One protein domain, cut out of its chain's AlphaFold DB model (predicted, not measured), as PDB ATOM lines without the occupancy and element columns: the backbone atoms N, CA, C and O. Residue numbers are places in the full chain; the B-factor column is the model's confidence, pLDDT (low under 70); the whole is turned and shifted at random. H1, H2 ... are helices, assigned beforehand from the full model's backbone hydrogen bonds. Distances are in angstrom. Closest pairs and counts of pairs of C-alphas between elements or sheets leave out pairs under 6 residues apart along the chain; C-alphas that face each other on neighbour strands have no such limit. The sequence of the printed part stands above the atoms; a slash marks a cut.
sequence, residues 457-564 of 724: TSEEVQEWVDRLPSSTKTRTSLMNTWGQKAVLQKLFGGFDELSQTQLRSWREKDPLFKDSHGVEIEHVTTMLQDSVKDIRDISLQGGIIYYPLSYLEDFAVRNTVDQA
ATOM      1  N   THR A 457     108.622  71.901 121.150       94.44
ATOM      2  CA  THR A 457     108.800  72.635 119.892       94.44
ATOM      3  C   THR A 457     108.325  74.090 120.002       94.44
ATOM      4  O   THR A 457     107.748  74.498 121.013       94.44
ATOM      5  N   SER A 458     108.588  74.909 118.980       92.19
ATOM      6  CA  SER A 458     108.064  76.281 118.904       92.19
ATOM      7  C   SER A 458     106.538  76.305 118.869       92.19
ATOM      8  O   SER A 458     105.925  77.177 119.478       92.19
ATOM      9  N   GLU A 459     105.944  75.323 118.202       93.50
ATOM     10  CA  GLU A 459     104.510  75.195 117.976       93.50
ATOM     11  C   GLU A 459     103.807  74.815 119.287       93.50
ATOM     12  O   GLU A 459     102.908  75.526 119.729       93.50
ATOM     13  N   GLU A 460     104.300  73.784 119.986       93.19
ATOM     14  CA  GLU A 460     103.798  73.402 121.315       93.19
ATOM     15  C   GLU A 460     103.925  74.555 122.325       93.19
ATOM     16  O   GLU A 460     102.984  74.841 123.064       93.19
ATOM     17  N   VAL A 461     105.068  75.254 122.360       95.62
ATOM     18  CA  VAL A 461     105.262  76.415 123.251       95.62
ATOM     19  C   VAL A 461     104.279  77.538 122.926       95.62
ATOM     20  O   VAL A 461     103.755  78.163 123.850       95.62
ATOM     21  N   GLN A 462     103.991  77.781 121.648       94.94
ATOM     22  CA  GLN A 462     103.037  78.804 121.239       94.94
ATOM     23  C   GLN A 462     101.615  78.471 121.721       94.94
ATOM     24  O   GLN A 462     100.962  79.355 122.274       94.94
ATOM     25  N   GLU A 463     101.178  77.207 121.663       94.12
ATOM     26  CA  GLU A 463      99.886  76.787 122.233       94.12
ATOM     27  C   GLU A 463      99.771  77.101 123.737       94.12
ATOM     28  O   GLU A 463      98.715  77.536 124.203       94.12
ATOM     29  N   TRP A 464     100.855  76.929 124.507       96.31
ATOM     30  CA  TRP A 464     100.902  77.324 125.923       96.31
ATOM     31  C   TRP A 464     100.855  78.842 126.110       96.31
ATOM     32  O   TRP A 464     100.108  79.335 126.957       96.31
ATOM     33  N   VAL A 465     101.635  79.596 125.328       95.25
ATOM     34  CA  VAL A 465     101.637  81.070 125.366       95.25
ATOM     35  C   VAL A 465     100.255  81.622 125.020       95.25
ATOM     36  O   VAL A 465      99.805  82.589 125.640       95.25
ATOM     37  N   ASP A 466      99.541  80.981 124.097       91.75
ATOM     38  CA  ASP A 466      98.214  81.405 123.675       91.75
ATOM     39  C   ASP A 466      97.143  81.289 124.763       91.75
ATOM     40  O   ASP A 466      96.178  82.063 124.724       91.75
ATOM     41  N   ARG A 467      97.350  80.405 125.748       88.94
ATOM     42  CA  ARG A 467      96.500  80.214 126.935       88.94
ATOM     43  C   ARG A 467      96.829  81.158 128.096       88.94
ATOM     44  O   ARG A 467      96.070  81.200 129.063       88.94
ATOM     45  N   LEU A 468      97.930  81.912 128.045       90.94
ATOM     46  CA  LEU A 468      98.315  82.812 129.137       90.94
ATOM     47  C   LEU A 468      97.359  84.017 129.268       90.94
ATOM     48  O   LEU A 468      96.860  84.522 128.261       90.94
ATOM     49  N   PRO A 469      97.161  84.563 130.489       87.62
ATOM     50  CA  PRO A 469      96.427  85.815 130.687       87.62
ATOM     51  C   PRO A 469      96.999  86.951 129.830       87.62
ATOM     52  O   PRO A 469      98.220  87.094 129.747       87.62
ATOM     53  N   SER A 470      96.146  87.803 129.250       83.00
ATOM     54  CA  SER A 470      96.529  88.778 128.210       83.00
ATOM     55  C   SER A 470      97.734  89.656 128.575       83.00
ATOM     56  O   SER A 470      98.633  89.838 127.759       83.00
ATOM     57  N   SER A 471      97.815  90.134 129.824       82.25
ATOM     58  CA  SER A 471      98.943  90.949 130.314       82.25
ATOM     59  C   SER A 471     100.294  90.229 130.289       82.25
ATOM     60  O   SER A 471     101.339  90.870 130.223       82.25
ATOM     61  N   THR A 472     100.268  88.903 130.398       88.56
ATOM     62  CA  THR A 472     101.443  88.037 130.339       88.56
ATOM     63  C   THR A 472     101.690  87.619 128.894       88.56
ATOM     64  O   THR A 472     102.790  87.838 128.394       88.56
ATOM     65  N   LYS A 473     100.648  87.138 128.196       90.94
ATOM     66  CA  LYS A 473     100.687  86.721 126.787       90.94
ATOM     67  C   LYS A 473     101.365  87.759 125.894       90.94
ATOM     68  O   LYS A 473     102.359  87.427 125.262       90.94
ATOM     69  N   THR A 474     100.930  89.022 125.914       85.06
ATOM     70  CA  THR A 474     101.519  90.080 125.067       85.06
ATOM     71  C   THR A 474     103.024  90.255 125.292       85.06
ATOM     72  O   THR A 474     103.759  90.468 124.333       85.06
ATOM     73  N   ARG A 475     103.512  90.139 126.536       86.56
ATOM     74  CA  ARG A 475     104.948  90.260 126.837       86.56
ATOM     75  C   ARG A 475     105.719  88.993 126.460       86.56
ATOM     76  O   ARG A 475     106.828  89.097 125.947       86.56
ATOM     77  N   THR A 476     105.137  87.820 126.693       91.94
ATOM     78  CA  THR A 476     105.742  86.522 126.379       91.94
ATOM     79  C   THR A 476     105.828  86.280 124.869       91.94
ATOM     80  O   THR A 476     106.860  85.819 124.393       91.94
ATOM     81  N   SER A 477     104.814  86.660 124.087       90.38
ATOM     82  CA  SER A 477     104.814  86.522 122.621       90.38
ATOM     83  C   SER A 477     105.911  87.337 121.919       90.38
ATOM     84  O   SER A 477     106.298  86.990 120.811       90.38
ATOM     85  N   LEU A 478     106.445  88.384 122.561       89.75
ATOM     86  CA  LEU A 478     107.574  89.179 122.051       89.75
ATOM     87  C   LEU A 478     108.951  88.551 122.352       89.75
ATOM     88  O   LEU A 478     109.974  89.066 121.901       89.75
ATOM     89  N   MET A 479     109.004  87.470 123.134       92.12
ATOM     90  CA  MET A 479     110.238  86.747 123.444       92.12
ATOM     91  C   MET A 479     110.519  85.653 122.409       92.12
ATOM     92  O   MET A 479     109.608  85.094 121.806       92.12
ATOM     93  N   ASN A 480     111.796  85.286 122.258       93.56
ATOM     94  CA  ASN A 480     112.161  84.062 121.542       93.56
ATOM     95  C   ASN A 480     111.634  82.814 122.287       93.56
ATOM     96  O   ASN A 480     111.359  82.877 123.487       93.56
ATOM     97  N   THR A 481     111.559  81.668 121.606       93.75
ATOM     98  CA  THR A 481     110.995  80.416 122.148       93.75
ATOM     99  C   THR A 481     111.609  79.966 123.481       93.75
ATOM    100  O   THR A 481     110.903  79.409 124.314       93.75
ATOM    101  N   TRP A 482     112.893  80.222 123.742       93.81
ATOM    102  CA  TRP A 482     113.514  79.873 125.027       93.81
ATOM    103  C   TRP A 482     113.126  80.844 126.147       93.81
ATOM    104  O   TRP A 482     112.785  80.401 127.243       93.81
ATOM    105  N   GLY A 483     113.024  82.142 125.847       93.94
ATOM    106  CA  GLY A 483     112.407  83.116 126.752       93.94
ATOM    107  C   GLY A 483     110.945  82.771 127.065       93.94
ATOM    108  O   GLY A 483     110.541  82.796 128.225       93.94
ATOM    109  N   GLN A 484     110.169  82.348 126.061       96.06
ATOM    110  CA  GLN A 484     108.800  81.853 126.250       96.06
ATOM    111  C   GLN A 484     108.761  80.645 127.198       96.06
ATOM    112  O   GLN A 484     108.032  80.672 128.190       96.06
ATOM    113  N   LYS A 485     109.604  79.627 126.961       96.50
ATOM    114  CA  LYS A 485     109.765  78.471 127.860       96.50
ATOM    115  C   LYS A 485     110.141  78.891 129.285       96.50
ATOM    116  O   LYS A 485     109.617  78.312 130.229       96.50
ATOM    117  N   ALA A 486     111.008  79.892 129.463       95.31
ATOM    118  CA  ALA A 486     111.429  80.357 130.787       95.31
ATOM    119  C   ALA A 486     110.276  81.049 131.534       95.31
ATOM    120  O   ALA A 486     110.090  80.829 132.732       95.31
ATOM    121  N   VAL A 487     109.443  81.823 130.828       95.12
ATOM    122  CA  VAL A 487     108.219  82.399 131.408       95.12
ATOM    123  C   VAL A 487     107.231  81.299 131.795       95.12
ATOM    124  O   VAL A 487     106.684  81.334 132.896       95.12
ATOM    125  N   LEU A 488     107.033  80.293 130.943       95.69
ATOM    126  CA  LEU A 488     106.162  79.158 131.248       95.69
ATOM    127  C   LEU A 488     106.673  78.350 132.456       95.69
ATOM    128  O   LEU A 488     105.904  78.083 133.379       95.69
ATOM    129  N   GLN A 489     107.977  78.064 132.533       94.19
ATOM    130  CA  GLN A 489     108.597  77.397 133.686       94.19
ATOM    131  C   GLN A 489     108.486  78.228 134.980       94.19
ATOM    132  O   GLN A 489     108.390  77.665 136.068       94.19
ATOM    133  N   LYS A 490     108.427  79.565 134.891       93.50
ATOM    134  CA  LYS A 490     108.112  80.417 136.050       93.50
ATOM    135  C   LYS A 490     106.667  80.238 136.514       93.50
ATOM    136  O   LYS A 490     106.417  80.068 137.703       93.50
ATOM    137  N   LEU A 491     105.720  80.305 135.580       92.94
ATOM    138  CA  LEU A 491     104.287  80.366 135.877       92.94
ATOM    139  C   LEU A 491     103.711  79.012 136.308       92.94
ATOM    140  O   LEU A 491     102.850  78.970 137.181       92.94
ATOM    141  N   PHE A 492     104.185  77.906 135.739       92.25
ATOM    142  CA  PHE A 492     103.748  76.554 136.113       92.25
ATOM    143  C   PHE A 492     104.660  75.883 137.157       92.25
ATOM    144  O   PHE A 492     104.372  74.768 137.595       92.25
ATOM    145  N   GLY A 493     105.721  76.573 137.590       87.94
ATOM    146  CA  GLY A 493     106.723  76.079 138.533       87.94
ATOM    147  C   GLY A 493     107.773  75.168 137.888       87.94
ATOM    148  O   GLY A 493     107.759  74.913 136.684       87.94
ATOM    149  N   GLY A 494     108.696  74.653 138.707       83.75
ATOM    150  CA  GLY A 494     109.636  73.605 138.291       83.75
ATOM    151  C   GLY A 494     111.082  74.018 138.051       83.75
ATOM    152  O   GLY A 494     111.882  73.150 137.725       83.75
ATOM    153  N   PHE A 495     111.459  75.289 138.235       87.50
ATOM    154  CA  PHE A 495     112.873  75.694 138.149       87.50
ATOM    155  C   PHE A 495     113.783  74.893 139.096       87.50
ATOM    156  O   PHE A 495     114.876  74.494 138.699       87.50
ATOM    157  N   ASP A 496     113.297  74.598 140.302       83.44
ATOM    158  CA  ASP A 496     114.012  73.806 141.313       83.44
ATOM    159  C   ASP A 496     113.946  72.285 141.046       83.44
ATOM    160  O   ASP A 496     114.619  71.502 141.713       83.44
ATOM    161  N   GLU A 497     113.147  71.859 140.060       82.69
ATOM    162  CA  GLU A 497     112.952  70.458 139.654       82.69
ATOM    163  C   GLU A 497     113.658  70.121 138.324       82.69
ATOM    164  O   GLU A 497     113.618  68.977 137.862       82.69
ATOM    165  N   LEU A 498     114.347  71.089 137.705       86.56
ATOM    166  CA  LEU A 498     115.136  70.863 136.494       86.56
ATOM    167  C   LEU A 498     116.328  69.942 136.784       86.56
ATOM    168  O   LEU A 498     117.250  70.278 137.530       86.56
ATOM    169  N   SER A 499     116.352  68.779 136.133       88.00
ATOM    170  CA  SER A 499     117.485  67.858 136.216       88.00
ATOM    171  C   SER A 499     118.764  68.470 135.634       88.00
ATOM    172  O   SER A 499     118.734  69.294 134.718       88.00
ATOM    173  N   GLN A 500     119.920  67.976 136.084       87.19
ATOM    174  CA  GLN A 500     121.237  68.325 135.531       87.19
ATOM    175  C   GLN A 500     121.313  68.187 133.996       87.19
ATOM    176  O   GLN A 500     122.014  68.955 133.341       87.19
ATOM    177  N   THR A 501     120.575  67.242 133.408       89.38
ATOM    178  CA  THR A 501     120.487  67.065 131.949       89.38
ATOM    179  C   THR A 501     119.680  68.183 131.288       89.38
ATOM    180  O   THR A 501     120.126  68.733 130.281       89.38
ATOM    181  N   GLN A 502     118.539  68.574 131.867       89.56
ATOM    182  CA  GLN A 502     117.764  69.724 131.386       89.56
ATOM    183  C   GLN A 502     118.575  71.016 131.513       89.56
ATOM    184  O   GLN A 502     118.664  71.755 130.540       89.56
ATOM    185  N   LEU A 503     119.232  71.271 132.651       90.25
ATOM    186  CA  LEU A 503     120.044  72.481 132.858       90.25
ATOM    187  C   LEU A 503     121.207  72.598 131.856       90.25
ATOM    188  O   LEU A 503     121.491  73.692 131.374       90.25
ATOM    189  N   ARG A 504     121.845  71.480 131.477       88.25
ATOM    190  CA  ARG A 504     122.824  71.465 130.371       88.25
ATOM    191  C   ARG A 504     122.181  71.823 129.035       88.25
ATOM    192  O   ARG A 504     122.722  72.657 128.321       88.25
ATOM    193  N   SER A 505     121.019  71.247 128.735       88.06
ATOM    194  CA  SER A 505     120.275  71.525 127.505       88.06
ATOM    195  C   SER A 505     119.857  72.998 127.393       88.06
ATOM    196  O   SER A 505     120.072  73.619 126.355       88.06
ATOM    197  N   TRP A 506     119.354  73.587 128.484       90.38
ATOM    198  CA  TRP A 506     119.091  75.025 128.597       90.38
ATOM    199  C   TRP A 506     120.352  75.848 128.307       90.38
ATOM    200  O   TRP A 506     120.332  76.696 127.420       90.38
ATOM    201  N   ARG A 507     121.473  75.545 128.973       89.81
ATOM    202  CA  ARG A 507     122.755  76.238 128.762       89.81
ATOM    203  C   ARG A 507     123.292  76.124 127.328       89.81
ATOM    204  O   ARG A 507     123.960  77.034 126.855       89.81
ATOM    205  N   GLU A 508     123.053  75.005 126.652       87.88
ATOM    206  CA  GLU A 508     123.568  74.746 125.300       87.88
ATOM    207  C   GLU A 508     122.672  75.312 124.188       87.88
ATOM    208  O   GLU A 508     123.177  75.647 123.114       87.88
ATOM    209  N   LYS A 509     121.356  75.421 124.418       88.00
ATOM    210  CA  LYS A 509     120.371  75.770 123.378       88.00
ATOM    211  C   LYS A 509     119.757  77.166 123.523       88.00
ATOM    212  O   LYS A 509     119.409  77.761 122.500       88.00
ATOM    213  N   ASP A 510     119.601  77.685 124.741       88.94
ATOM    214  CA  ASP A 510     118.995  79.001 124.972       88.94
ATOM    215  C   ASP A 510     119.961  80.125 124.529       88.94
ATOM    216  O   ASP A 510     121.111  80.171 124.984       88.94
ATOM    217  N   PRO A 511     119.527  81.053 123.647       89.19
ATOM    218  CA  PRO A 511     120.298  82.232 123.265       89.19
ATOM    219  C   PRO A 511     120.906  83.030 124.426       89.19
ATOM    220  O   PRO A 511     121.970  83.613 124.225       89.19
ATOM    221  N   LEU A 512     120.289  83.026 125.614       87.56
ATOM    222  CA  LEU A 512     120.775  83.701 126.824       87.56
ATOM    223  C   LEU A 512     122.211  83.301 127.211       87.56
ATOM    224  O   LEU A 512     122.950  84.118 127.758       87.56
ATOM    225  N   PHE A 513     122.631  82.068 126.905       89.06
ATOM    226  CA  PHE A 513     123.938  81.535 127.306       89.06
ATOM    227  C   PHE A 513     124.975  81.475 126.173       89.06
ATOM    228  O   PHE A 513     126.111  81.068 126.426       89.06
ATOM    229  N   LYS A 514     124.642  81.903 124.944       79.00
ATOM    230  CA  LYS A 514     125.527  81.756 123.766       79.00
ATOM    231  C   LYS A 514     126.904  82.398 123.938       79.00
ATOM    232  O   LYS A 514     127.902  81.768 123.598       79.00
ATOM    233  N   ASP A 515     126.953  83.589 124.528       71.62
ATOM    234  CA  ASP A 515     128.202  84.322 124.790       71.62
ATOM    235  C   ASP A 515     128.829  83.964 126.156       71.62
ATOM    236  O   ASP A 515     129.878  84.478 126.543       71.62
ATOM    237  N   SER A 516     128.192  83.061 126.910       66.00
ATOM    238  CA  SER A 516     128.473  82.777 128.321       66.00
ATOM    239  C   SER A 516     129.214  81.447 128.519       66.00
ATOM    240  O   SER A 516     128.834  80.620 129.350       66.00
ATOM    241  N   HIS A 517     130.309  81.235 127.778       57.72
ATOM    242  CA  HIS A 517     131.098  79.986 127.760       57.72
ATOM    243  C   HIS A 517     131.700  79.530 129.115       57.72
ATOM    244  O   HIS A 517     132.321  78.470 129.172       57.72
ATOM    245  N   GLY A 518     131.527  80.300 130.196       69.25
ATOM    246  CA  GLY A 518     131.965  79.973 131.558       69.25
ATOM    247  C   GLY A 518     130.836  79.812 132.588       69.25
ATOM    248  O   GLY A 518     131.125  79.805 133.781       69.25
ATOM    249  N   VAL A 519     129.563  79.730 132.179       82.75
ATOM    250  CA  VAL A 519     128.456  79.518 133.131       82.75
ATOM    251  C   VAL A 519     128.448  78.070 133.625       82.75
ATOM    252  O   VAL A 519     128.105  77.124 132.903       82.75
ATOM    253  N   GLU A 520     128.826  77.913 134.891       88.50
ATOM    254  CA  GLU A 520     128.644  76.670 135.636       88.50
ATOM    255  C   GLU A 520     127.163  76.300 135.723       88.50
ATOM    256  O   GLU A 520     126.297  77.166 135.871       88.50
ATOM    257  N   ILE A 521     126.868  75.000 135.645       85.44
ATOM    258  CA  ILE A 521     125.488  74.483 135.560       85.44
ATOM    259  C   ILE A 521     124.654  74.923 136.777       85.44
ATOM    260  O   ILE A 521     123.461  75.189 136.652       85.44
ATOM    261  N   GLU A 522     125.303  75.073 137.932       86.44
ATOM    262  CA  GLU A 522     124.723  75.529 139.201       86.44
ATOM    263  C   GLU A 522     124.133  76.952 139.135       86.44
ATOM    264  O   GLU A 522     123.226  77.270 139.899       86.44
ATOM    265  N   HIS A 523     124.587  77.797 138.202       89.94
ATOM    266  CA  HIS A 523     124.089  79.168 138.026       89.94
ATOM    267  C   HIS A 523     122.990  79.300 136.957       89.94
ATOM    268  O   HIS A 523     122.357  80.354 136.864       89.94
ATOM    269  N   VAL A 524     122.733  78.253 136.160       90.00
ATOM    270  CA  VAL A 524     121.764  78.291 135.047       90.00
ATOM    271  C   VAL A 524     120.354  78.597 135.557       90.00
ATOM    272  O   VAL A 524     119.692  79.474 135.007       90.00
ATOM    273  N   THR A 525     119.913  77.947 136.640       91.94
ATOM    274  CA  THR A 525     118.589  78.189 137.241       91.94
ATOM    275  C   THR A 525     118.425  79.638 137.696       91.94
ATOM    276  O   THR A 525     117.416  80.264 137.377       91.94
ATOM    277  N   THR A 526     119.431  80.202 138.372       91.81
ATOM    278  CA  THR A 526     119.416  81.598 138.837       91.81
ATOM    279  C   THR A 526     119.332  82.573 137.665       91.81
ATOM    280  O   THR A 526     118.505  83.479 137.684       91.81
ATOM    281  N   MET A 527     120.125  82.362 136.607       92.00
ATOM    282  CA  MET A 527     120.093  83.211 135.409       92.00
ATOM    283  C   MET A 527     118.757  83.122 134.659       92.00
ATOM    284  O   MET A 527     118.261  84.142 134.177       92.00
ATOM    285  N   LEU A 528     118.139  81.937 134.601       92.00
ATOM    286  CA  LEU A 528     116.793  81.780 134.048       92.00
ATOM    287  C   LEU A 528     115.764  82.539 134.894       92.00
ATOM    288  O   LEU A 528     115.024  83.347 134.340       92.00
ATOM    289  N   GLN A 529     115.757  82.362 136.219       92.06
ATOM    290  CA  GLN A 529     114.867  83.093 137.131       92.06
ATOM    291  C   GLN A 529     115.033  84.621 137.007       92.06
ATOM    292  O   GLN A 529     114.035  85.338 136.909       92.06
ATOM    293  N   ASP A 530     116.273  85.118 136.925       92.50
ATOM    294  CA  ASP A 530     116.582  86.540 136.728       92.50
ATOM    295  C   ASP A 530     116.077  87.084 135.383       92.50
ATOM    296  O   ASP A 530     115.607  88.223 135.320       92.50
ATOM    297  N   SER A 531     116.127  86.283 134.312       92.25
ATOM    298  CA  SER A 531     115.659  86.684 132.975       92.25
ATOM    299  C   SER A 531     114.145  86.946 132.915       92.25
ATOM    300  O   SER A 531     113.677  87.732 132.090       92.25
ATOM    301  N   VAL A 532     113.380  86.341 133.832       93.81
ATOM    302  CA  VAL A 532     111.916  86.465 133.939       93.81
ATOM    303  C   VAL A 532     111.454  87.078 135.268       93.81
ATOM    304  O   VAL A 532     110.268  87.012 135.610       93.81
ATOM    305  N   LYS A 533     112.349  87.729 136.023       92.06
ATOM    306  CA  LYS A 533     112.019  88.355 137.320       92.06
ATOM    307  C   LYS A 533     110.906  89.403 137.231       92.06
ATOM    308  O   LYS A 533     110.068  89.471 138.120       92.06
ATOM    309  N   ASP A 534     110.842  90.144 136.125       88.12
ATOM    310  CA  ASP A 534     109.832  91.183 135.894       88.12
ATOM    311  C   ASP A 534     108.445  90.630 135.500       88.12
ATOM    312  O   ASP A 534     107.489  91.400 135.353       88.12
ATOM    313  N   ILE A 535     108.320  89.323 135.246       89.56
ATOM    314  CA  ILE A 535     107.017  88.669 135.090       89.56
ATOM    315  C   ILE A 535     106.413  88.516 136.484       89.56
ATOM    316  O   ILE A 535     107.088  88.043 137.393       89.56
ATOM    317  N   ARG A 536     105.145  88.897 136.666       85.00
ATOM    318  CA  ARG A 536     104.477  88.809 137.974       85.00
ATOM    319  C   ARG A 536     104.458  87.367 138.488       85.00
ATOM    320  O   ARG A 536     104.126  86.457 137.733       85.00
ATOM    321  N   ASP A 537     104.736  87.194 139.778       76.94
ATOM    322  CA  ASP A 537     104.683  85.898 140.460       76.94
ATOM    323  C   ASP A 537     103.224  85.446 140.635       76.94
ATOM    324  O   ASP A 537     102.572  85.710 141.646       76.94
ATOM    325  N   ILE A 538     102.690  84.802 139.598       83.31
ATOM    326  CA  ILE A 538     101.353  84.210 139.564       83.31
ATOM    327  C   ILE A 538     101.535  82.743 139.185       83.31
ATOM    328  O   ILE A 538     101.932  82.446 138.061       83.31
ATOM    329  N   SER A 539     101.248  81.829 140.114       86.31
ATOM    330  CA  SER A 539     101.239  80.401 139.795       86.31
ATOM    331  C   SER A 539      99.980  80.048 139.003       86.31
ATOM    332  O   SER A 539      98.867  80.346 139.435       86.31
ATOM    333  N   LEU A 540     100.173  79.410 137.852       86.88
ATOM    334  CA  LEU A 540      99.139  78.807 137.006       86.88
ATOM    335  C   LEU A 540      99.082  77.276 137.183       86.88
ATOM    336  O   LEU A 540      98.278  76.600 136.539       86.88
ATOM    337  N   GLN A 541      99.922  76.718 138.064       85.44
ATOM    338  CA  GLN A 541      99.996  75.284 138.336       85.44
ATOM    339  C   GLN A 541      98.642  74.738 138.826       85.44
ATOM    340  O   GLN A 541      98.033  75.279 139.747       85.44
ATOM    341  N   GLY A 542      98.177  73.645 138.217       74.00
ATOM    342  CA  GLY A 542      96.918  72.976 138.567       74.00
ATOM    343  C   GLY A 542      95.658  73.595 137.946       74.00
ATOM    344  O   GLY A 542      94.623  72.930 137.916       74.00
ATOM    345  N   GLY A 543      95.731  74.818 137.407       78.50
ATOM    346  CA  GLY A 543      94.609  75.492 136.750       78.50
ATOM    347  C   GLY A 543      94.401  75.014 135.313       78.50
ATOM    348  O   GLY A 543      94.959  75.604 134.394       78.50
ATOM    349  N   ILE A 544      93.573  73.979 135.121       77.75
ATOM    350  CA  ILE A 544      93.339  73.270 133.838       77.75
ATOM    351  C   ILE A 544      93.133  74.207 132.634       77.75
ATOM    352  O   ILE A 544      93.635  73.926 131.552       77.75
ATOM    353  N   ILE A 545      92.457  75.346 132.818       79.19
ATOM    354  CA  ILE A 545      92.177  76.328 131.753       79.19
ATOM    355  C   ILE A 545      93.430  76.892 131.055       79.19
ATOM    356  O   ILE A 545      93.327  77.386 129.932       79.19
ATOM    357  N   TYR A 546      94.598  76.814 131.701       87.75
ATOM    358  CA  TYR A 546      95.876  77.304 131.178       87.75
ATOM    359  C   TYR A 546      96.703  76.227 130.451       87.75
ATOM    360  O   TYR A 546      97.797  76.521 129.977       87.75
ATOM    361  N   TYR A 547      96.202  74.990 130.364       90.56
ATOM    362  CA  TYR A 547      96.886  73.856 129.745       90.56
ATOM    363  C   TYR A 547      96.367  73.660 128.304       90.56
ATOM    364  O   TYR A 547      95.150  73.595 128.107       90.56
ATOM    365  N   PRO A 548      97.241  73.564 127.283       91.38
ATOM    366  CA  PRO A 548      96.852  73.199 125.926       91.38
ATOM    367  C   PRO A 548      96.176  71.835 125.864       91.38
ATOM    368  O   PRO A 548      96.476  70.933 126.647       91.38
ATOM    369  N   LEU A 549      95.281  71.680 124.891       82.00
ATOM    370  CA  LEU A 549      94.533  70.443 124.729       82.00
ATOM    371  C   LEU A 549      95.446  69.270 124.344       82.00
ATOM    372  O   LEU A 549      95.398  68.232 124.995       82.00
ATOM    373  N   SER A 550      96.316  69.487 123.355       86.81
ATOM    374  CA  SER A 550      97.378  68.570 122.924       86.81
ATOM    375  C   SER A 550      98.108  67.944 124.118       86.81
ATOM    376  O   SER A 550      98.206  66.727 124.250       86.81
ATOM    377  N   TYR A 551      98.537  68.787 125.056       88.12
ATOM    378  CA  TYR A 551      99.233  68.386 126.268       88.12
ATOM    379  C   TYR A 551      98.356  67.587 127.240       88.12
ATOM    380  O   TYR A 551      98.841  66.630 127.843       88.12
ATOM    381  N   LEU A 552      97.088  67.968 127.430       84.31
ATOM    382  CA  LEU A 552      96.165  67.233 128.300       84.31
ATOM    383  C   LEU A 552      95.881  65.829 127.748       84.31
ATOM    384  O   LEU A 552      95.881  64.866 128.519       84.31
ATOM    385  N   GLU A 553      95.705  65.707 126.431       81.75
ATOM    386  CA  GLU A 553      95.531  64.429 125.733       81.75
ATOM    387  C   GLU A 553      96.747  63.520 125.931       81.75
ATOM    388  O   GLU A 553      96.621  62.395 126.429       81.75
ATOM    389  N   ASP A 554      97.939  64.047 125.666       80.38
ATOM    390  CA  ASP A 554      99.202  63.334 125.837       80.38
ATOM    391  C   ASP A 554      99.464  62.949 127.309       80.38
ATOM    392  O   ASP A 554      99.956  61.856 127.615       80.38
ATOM    393  N   PHE A 555      99.085  63.818 128.251       80.94
ATOM    394  CA  PHE A 555      99.175  63.563 129.688       80.94
ATOM    395  C   PHE A 555      98.269  62.404 130.125       80.94
ATOM    396  O   PHE A 555      98.714  61.546 130.895       80.94
ATOM    397  N   ALA A 556      97.033  62.332 129.628       72.50
ATOM    398  CA  ALA A 556      96.101  61.260 129.970       72.50
ATOM    399  C   ALA A 556      96.538  59.901 129.405       72.50
ATOM    400  O   ALA A 556      96.519  58.907 130.140       72.50
ATOM    401  N   VAL A 557      97.027  59.873 128.157       75.75
ATOM    402  CA  VAL A 557      97.611  58.675 127.523       75.75
ATOM    403  C   VAL A 557      98.785  58.132 128.344       75.75
ATOM    404  O   VAL A 557      98.895  56.921 128.542       75.75
ATOM    405  N   ARG A 558      99.650  59.010 128.868       72.19
ATOM    406  CA  ARG A 558     100.843  58.616 129.641       72.19
ATOM    407  C   ARG A 558     100.549  58.184 131.081       72.19
ATOM    408  O   ARG A 558     101.320  57.404 131.632       72.19
ATOM    409  N   ASN A 559      99.472  58.683 131.696       64.69
ATOM    410  CA  ASN A 559      99.190  58.492 133.128       64.69
ATOM    411  C   ASN A 559      97.996  57.566 133.428       64.69
ATOM    412  O   ASN A 559      97.584  57.459 134.583       64.69
ATOM    413  N   THR A 560      97.435  56.886 132.419       51.34
ATOM    414  CA  THR A 560      96.235  56.029 132.563       51.34
ATOM    415  C   THR A 560      95.077  56.748 133.269       51.34
ATOM    416  O   THR A 560      94.411  56.192 134.142       51.34
ATOM    417  N   VAL A 561      94.860  58.016 132.910       50.47
ATOM    418  CA  VAL A 561      93.711  58.794 133.390       50.47
ATOM    419  C   VAL A 561      92.477  58.340 132.610       50.47
ATOM    420  O   VAL A 561      92.560  58.153 131.398       50.47
ATOM    421  N   ASP A 562      91.346  58.151 133.295       46.25
ATOM    422  CA  ASP A 562      90.100  57.716 132.656       46.25
ATOM    423  C   ASP A 562      89.724  58.663 131.507       46.25
ATOM    424  O   ASP A 562      89.640  59.881 131.692       46.25
ATOM    425  N   GLN A 563      89.499  58.085 130.329       43.06
ATOM    426  CA  GLN A 563      89.287  58.773 129.057       43.06
ATOM    427  C   GLN A 563      88.048  59.688 129.099       43.06
ATOM    428  O   GLN A 563      88.028  60.735 128.451       43.06
ATOM    429  N   ALA A 564      87.081  59.389 129.975       44.47
ATOM    430  CA  ALA A 564      85.943  60.261 130.281       44.47
ATOM    431  C   ALA A 564      86.342  61.635 130.871       44.47
ATOM    432  O   ALA A 564      85.631  62.620 130.681       44.47
TER     433      ALA A 564
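This is residues 457 to 564 of the 724 residues of an uncharacterized protein of Alternaria alternata (UniProt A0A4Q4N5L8). H3 is the core: H1 packs on one side, H5 crosses the other, and H4 packs on H5. H6 lies off at one end. The printed part has 108 residues with six named helices, H1 to H6 in order, is all helix in class and compact, with a radius of gyration of the C-alphas of 14.8 A, and spans 50 by 31 by 23 A.

H3, residues 481 to 491, touches H5, residues 521 to 531, about perpendicular at 85 degrees, the closest C-alphas being those of Ala 486 and Leu 528, 6.4 A. H5 touches H4, residues 500 to 509. H6, residues 549 to 559, is near H1, residues 458 to 466. Every O i to N i+4 pair is within hydrogen-bond range except in H2, residues 470 to 476, with 2 of 3, and H5, with 5 of 7.

H1 begins at C-alpha 458, (108.064, 76.281, 118.904), and H6 ends at C-alpha 559, (99.190, 58.492, 133.128).

Links H4 to H5 and H5 to H6 are long. pLDDT is under 70 at residues 516 to 518 and 559 to 564.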